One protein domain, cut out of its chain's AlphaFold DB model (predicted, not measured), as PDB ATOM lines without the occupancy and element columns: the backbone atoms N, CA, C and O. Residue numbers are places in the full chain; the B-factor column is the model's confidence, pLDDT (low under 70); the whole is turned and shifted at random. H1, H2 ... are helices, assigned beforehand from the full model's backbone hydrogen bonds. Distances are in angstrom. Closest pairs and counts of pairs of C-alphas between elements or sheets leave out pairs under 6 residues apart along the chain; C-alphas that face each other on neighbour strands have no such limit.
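What this domain is: This is residues 2 to 48 of the 75 residues of an uncharacterized protein of Bosea sp. BK604 (UniProt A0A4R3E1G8). A lead-in with no named element, residues 2 to 10, passes across H2 to the beginning of H1, and the two helices H1 and H2 then lie side by side as a helical hairpin. The turn between them sticks out at one end, with residues 26 to 31 standing free. The printed part has 47 residues with two named helices, H1 then H2, and no named strand; its class is all helix. It is compact, with a radius of gyration of the C-alphas of 10.6 A and spans of 31 by 23 by 16 A.

How they stand to each other: H1, residues 11 to 26, and H2, residues 32 to 48, form a helical hairpin over a tight link of 5 residues. They touch, and their closest C-alphas, those of Leu 24 and Lys 33, are 5.9 A apart. They run opposite ways at a shallow tilt of 26 degrees. In H1 and H2 every O i to N i+4 pair is within hydrogen-bond range.

Where its parts are: H1 is 22.7 A from first to last C-alpha and begins with C-alpha 11 at (-17.008, 29.647, 19.103). H2 is 24.6 A long and ends with C-alpha 48 at (-14.009, 19.781, 19.902).

The domain as a whole: The two C-alphas farthest apart, those of Asn 10 and Gly 29, are 31.1 A apart. The printed part has no cut. Residues 2 to 5 have pLDDT under 70.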
ATOM      1  N   ALA A   2     -38.657  18.828  30.038       45.47
ATOM      2  CA  ALA A   2     -37.725  18.497  28.962       45.47
ATOM      3  C   ALA A   2     -36.402  19.237  29.211       45.47
ATOM      4  O   ALA A   2     -36.372  20.460  29.131       45.47
ATOM      5  N   HIS A   3     -35.344  18.507  29.565       53.94
ATOM      6  CA  HIS A   3     -33.984  19.043  29.596       53.94
ATOM      7  C   HIS A   3     -33.486  19.050  28.149       53.94
ATOM      8  O   HIS A   3     -33.347  17.985  27.547       53.94
ATOM      9  N   THR A   4     -33.336  20.225  27.538       59.03
ATOM     10  CA  THR A   4     -32.761  20.312  26.190       59.03
ATOM     11  C   THR A   4     -31.243  20.179  26.320       59.03
ATOM     12  O   THR A   4     -30.655  20.975  27.049       59.03
ATOM     13  N   PRO A   5     -30.603  19.196  25.663       65.62
ATOM     14  CA  PRO A   5     -29.162  19.005  25.776       65.62
ATOM     15  C   PRO A   5     -28.411  20.227  25.235       65.62
ATOM     16  O   PRO A   5     -28.725  20.731  24.150       65.62
ATOM     17  N   LEU A   6     -27.414  20.698  25.989       79.38
ATOM     18  CA  LEU A   6     -26.539  21.788  25.566       79.38
ATOM     19  C   LEU A   6     -25.783  21.351  24.301       79.38
ATOM     20  O   LEU A   6     -25.115  20.323  24.291       79.38
ATOM     21  N   THR A   7     -25.918  22.108  23.213       84.31
ATOM     22  CA  THR A   7     -25.236  21.827  21.942       84.31
ATOM     23  C   THR A   7     -24.468  23.067  21.519       84.31
ATOM     24  O   THR A   7     -25.078  24.111  21.303       84.31
ATOM     25  N   ILE A   8     -23.149  22.951  21.378       89.50
ATOM     26  CA  ILE A   8     -22.273  24.037  20.926       89.50
ATOM     27  C   ILE A   8     -22.061  23.888  19.419       89.50
ATOM     28  O   ILE A   8     -21.655  22.825  18.952       89.50
ATOM     29  N   ARG A   9     -22.354  24.937  18.644       88.50
ATOM     30  CA  ARG A   9     -22.239  24.933  17.174       88.50
ATOM     31  C   ARG A   9     -21.216  25.939  16.654       88.50
ATOM     32  O   ARG A   9     -20.833  25.857  15.490       88.50
ATOM     33  N   ASN A  10     -20.785  26.893  17.476       89.06
ATOM     34  CA  ASN A  10     -19.815  27.924  17.110       89.06
ATOM     35  C   ASN A  10     -18.991  28.393  18.324       89.06
ATOM     36  O   ASN A  10     -19.353  28.133  19.472       89.06
ATOM     37  N   ASP A  11     -17.913  29.139  18.065       88.25
ATOM     38  CA  ASP A  11     -17.008  29.647  19.103       88.25
ATOM     39  C   ASP A  11     -17.691  30.603  20.095       88.25
ATOM     40  O   ASP A  11     -17.274  30.712  21.246       88.25
ATOM     41  N   THR A  12     -18.767  31.285  19.683       92.56
ATOM     42  CA  THR A  12     -19.532  32.165  20.583       92.56
ATOM     43  C   THR A  12     -20.306  31.349  21.619       92.56
ATOM     44  O   THR A  12     -20.310  31.688  22.801       92.56
ATOM     45  N   GLU A  13     -20.920  30.244  21.199       90.56
ATOM     46  CA  GLU A  13     -21.585  29.294  22.095       90.56
ATOM     47  C   GLU A  13     -20.577  28.556  22.981       90.56
ATOM     48  O   GLU A  13     -20.867  28.319  24.153       90.56
ATOM     49  N   LEU A  14     -19.377  28.263  22.465       89.31
ATOM     50  CA  LEU A  14     -18.282  27.707  23.258       89.31
ATOM     51  C   LEU A  14     -17.859  28.672  24.373       89.31
ATOM     52  O   LEU A  14     -17.778  28.276  25.535       89.31
ATOM     53  N   ALA A  15     -17.639  29.946  24.041       91.88
ATOM     54  CA  ALA A  15     -17.285  30.969  25.020       91.88
ATOM     55  C   ALA A  15     -18.384  31.154  26.080       91.88
ATOM     56  O   ALA A  15     -18.084  31.275  27.266       91.88
ATOM     57  N   ALA A  16     -19.656  31.117  25.675       90.50
ATOM     58  CA  ALA A  16     -20.787  31.191  26.598       90.50
ATOM     59  C   ALA A  16     -20.874  29.965  27.528       90.50
ATOM     60  O   ALA A  16     -21.189  30.113  28.709       90.50
ATOM     61  N   ALA A  17     -20.585  28.766  27.015       90.06
ATOM     62  CA  ALA A  17     -20.546  27.541  27.809       90.06
ATOM     63  C   ALA A  17     -19.411  27.574  28.847       90.06
ATOM     64  O   ALA A  17     -19.638  27.249  30.009       90.06
ATOM     65  N   LEU A  18     -18.224  28.050  28.458       90.94
ATOM     66  CA  LEU A  18     -17.087  28.237  29.366       90.94
ATOM     67  C   LEU A  18     -17.384  29.272  30.456       90.94
ATOM     68  O   LEU A  18     -17.128  29.010  31.625       90.94
ATOM     69  N   ALA A  19     -17.982  30.409  30.093       91.25
ATOM     70  CA  ALA A  19     -18.377  31.430  31.063       91.25
ATOM     71  C   ALA A  19     -19.413  30.904  32.072       91.25
ATOM     72  O   ALA A  19     -19.357  31.244  33.249       91.25
ATOM     73  N   ARG A  20     -20.342  30.043  31.631       88.31
ATOM     74  CA  ARG A  20     -21.280  29.365  32.539       88.31
ATOM     75  C   ARG A  20     -20.596  28.359  33.455       88.31
ATOM     76  O   ARG A  20     -20.964  28.285  34.619       88.31
ATOM     77  N   ALA A  21     -19.636  27.588  32.949       89.62
ATOM     78  CA  ALA A  21     -18.875  26.663  33.785       89.62
ATOM     79  C   ALA A  21     -18.098  27.409  34.879       89.62
ATOM     80  O   ALA A  21     -18.088  26.964  36.020       89.62
ATOM     81  N   ASP A  22     -17.505  28.556  34.545       90.62
ATOM     82  CA  ASP A  22     -16.791  29.415  35.495       90.62
ATOM     83  C   ASP A  22     -17.728  29.955  36.594       90.62
ATOM     84  O   ASP A  22     -17.470  29.768  37.781       90.62
ATOM     85  N   ASP A  23     -18.893  30.490  36.206       89.75
ATOM     86  CA  ASP A  23     -19.941  30.958  37.132       89.75
ATOM     87  C   ASP A  23     -20.495  29.829  38.027       89.75
ATOM     88  O   ASP A  23     -20.793  30.045  39.201       89.75
ATOM     89  N   LEU A  24     -20.605  28.601  37.508       87.56
ATOM     90  CA  LEU A  24     -21.016  27.427  38.289       87.56
ATOM     91  C   LEU A  24     -19.947  26.961  39.280       87.56
ATOM     92  O   LEU A  24     -20.289  26.459  40.350       87.56
ATOM     93  N   LEU A  25     -18.668  27.100  38.931       86.44
ATOM     94  CA  LEU A  25     -17.557  26.767  39.822       86.44
ATOM     95  C   LEU A  25     -17.441  27.767  40.977       86.44
ATOM     96  O   LEU A  25     -17.080  27.356  42.080       86.44
ATOM     97  N   ASP A  26     -17.800  29.032  40.746       88.12
ATOM     98  CA  ASP A  26     -17.847  30.083  41.773       88.12
ATOM     99  C   ASP A  26     -19.001  29.879  42.780       88.12
ATOM    100  O   ASP A  26     -18.911  30.264  43.947       88.12
ATOM    101  N   ARG A  27     -20.079  29.189  42.375       82.81
ATOM    102  CA  ARG A  27     -21.197  28.838  43.268       82.81
ATOM    103  C   ARG A  27     -20.842  27.670  44.199       82.81
ATOM    104  O   ARG A  27     -20.957  26.485  43.863       82.81
ATOM    105  N   GLU A  28     -20.451  27.991  45.429       78.19
ATOM    106  CA  GLU A  28     -20.321  27.003  46.507       78.19
ATOM    107  C   GLU A  28     -21.691  26.493  47.000       78.19
ATOM    108  O   GLU A  28     -22.625  27.264  47.208       78.19
ATOM    109  N   GLY A  29     -21.797  25.176  47.233       74.81
ATOM    110  CA  GLY A  29     -22.948  24.549  47.903       74.81
ATOM    111  C   GLY A  29     -24.133  24.124  47.027       74.81
ATOM    112  O   GLY A  29     -25.161  23.746  47.577       74.81
ATOM    113  N   ASP A  30     -24.012  24.164  45.699       75.06
ATOM    114  CA  ASP A  30     -25.098  23.785  44.792       75.06
ATOM    115  C   ASP A  30     -24.917  22.351  44.257       75.06
ATOM    116  O   ASP A  30     -24.020  22.093  43.459       75.06
ATOM    117  N   ASP A  31     -25.750  21.399  44.693       76.94
ATOM    118  CA  ASP A  31     -25.693  19.995  44.238       76.94
ATOM    119  C   ASP A  31     -26.068  19.831  42.751       76.94
ATOM    120  O   ASP A  31     -25.749  18.823  42.116       76.94
ATOM    121  N   THR A  32     -26.742  20.824  42.162       78.75
ATOM    122  CA  THR A  32     -27.090  20.824  40.737       78.75
ATOM    123  C   THR A  32     -25.928  21.241  39.834       78.75
ATOM    124  O   THR A  32     -25.918  20.856  38.660       78.75
ATOM    125  N   LYS A  33     -24.891  21.895  40.379       84.38
ATOM    126  CA  LYS A  33     -23.707  22.328  39.620       84.38
ATOM    127  C   LYS A  33     -22.954  21.179  38.968       84.38
ATOM    128  O   LYS A  33     -22.469  21.327  37.855       84.38
ATOM    129  N   GLU A  34     -22.850  20.032  39.639       84.06
ATOM    130  CA  GLU A  34     -22.041  18.906  39.160       84.06
ATOM    131  C   GLU A  34     -22.655  18.303  37.893       84.06
ATOM    132  O   GLU A  34     -21.961  18.010  36.916       84.06
ATOM    133  N   ARG A  35     -23.989  18.210  37.875       85.44
ATOM    134  CA  ARG A  35     -24.748  17.790  36.699       85.44
ATOM    135  C   ARG A  35     -24.625  18.805  35.565       85.44
ATOM    136  O   ARG A  35     -24.372  18.410  34.432       85.44
ATOM    137  N   GLU A  36     -24.782  20.090  35.865       86.94
ATOM    138  CA  GLU A  36     -24.754  21.143  34.847       86.94
ATOM    139  C   GLU A  36     -23.348  21.314  34.238       86.94
ATOM    140  O   GLU A  36     -23.204  21.413  33.019       86.94
ATOM    141  N   LEU A  37     -22.296  21.214  35.059       88.56
ATOM    142  CA  LEU A  37     -20.900  21.160  34.612       88.56
ATOM    143  C   LEU A  37     -20.634  19.945  33.723       88.56
ATOM    144  O   LEU A  37     -19.976  20.083  32.695       88.56
ATOM    145  N   SER A  38     -21.162  18.772  34.079       88.06
ATOM    146  CA  SER A  38     -21.029  17.562  33.259       88.06
ATOM    147  C   SER A  38     -21.663  17.739  31.873       88.06
ATOM    148  O   SER A  38     -21.061  17.382  30.860       88.06
ATOM    149  N   GLU A  39     -22.837  18.377  31.799       89.50
ATOM    150  CA  GLU A  39     -23.497  18.691  30.526       89.50
ATOM    151  C   GLU A  39     -22.702  19.711  29.694       89.50
ATOM    152  O   GLU A  39     -22.575  19.551  28.477       89.50
ATOM    153  N   ILE A  40     -22.111  20.725  30.337       90.38
ATOM    154  CA  ILE A  40     -21.244  21.701  29.664       90.38
ATOM    155  C   ILE A  40     -19.989  21.028  29.102       90.38
ATOM    156  O   ILE A  40     -19.659  21.227  27.932       90.38
ATOM    157  N   VAL A  41     -19.314  20.198  29.897       89.81
ATOM    158  CA  VAL A  41     -18.107  19.479  29.468       89.81
ATOM    159  C   VAL A  41     -18.417  18.548  28.295       89.81
ATOM    160  O   VAL A  41     -17.692  18.571  27.303       89.81
ATOM    161  N   ALA A  42     -19.522  17.799  28.353       90.38
ATOM    162  CA  ALA A  42     -19.941  16.918  27.263       90.38
ATOM    163  C   ALA A  42     -20.196  17.686  25.952       90.38
ATOM    164  O   ALA A  42     -19.819  17.225  24.873       90.38
ATOM    165  N   ALA A  43     -20.796  18.878  26.030       89.69
ATOM    166  CA  ALA A  43     -21.032  19.717  24.859       89.69
ATOM    167  C   ALA A  43     -19.728  20.269  24.255       89.69
ATOM    168  O   ALA A  43     -19.593  20.327  23.029       89.69
ATOM    169  N   ILE A  44     -18.770  20.666  25.102       89.81
ATOM    170  CA  ILE A  44     -17.449  21.154  24.675       89.81
ATOM    171  C   ILE A  44     -16.662  20.032  23.999       89.81
ATOM    172  O   ILE A  44     -16.049  20.264  22.952       89.81
ATOM    173  N   ASP A  45     -16.697  18.823  24.560       87.75
ATOM    174  CA  ASP A  45     -16.012  17.665  23.990       87.75
ATOM    175  C   ASP A  45     -16.599  17.302  22.620       87.75
ATOM    176  O   ASP A  45     -15.867  17.245  21.638       87.75
ATOM    177  N   ALA A  46     -17.929  17.215  22.496       88.25
ATOM    178  CA  ALA A  46     -18.592  16.940  21.218       88.25
ATOM    179  C   ALA A  46     -18.267  17.983  20.129       88.25
ATOM    180  O   ALA A  46     -18.062  17.638  18.959       88.25
ATOM    181  N   TYR A  47     -18.193  19.264  20.500       88.12
ATOM    182  CA  TYR A  47     -17.796  20.334  19.582       88.12
ATOM    183  C   TYR A  47     -16.324  20.226  19.172       88.12
ATOM    184  O   TYR A  47     -15.988  20.350  17.991       88.12
ATOM    185  N   THR A  48     -15.447  19.946  20.136       85.75
ATOM    186  CA  THR A  48     -14.009  19.781  19.902       85.75
ATOM    187  C   THR A  48     -13.724  18.549  19.051       85.75
ATOM    188  O   THR A  48     -12.882  18.612  18.161       85.75
TER     189      THR A  48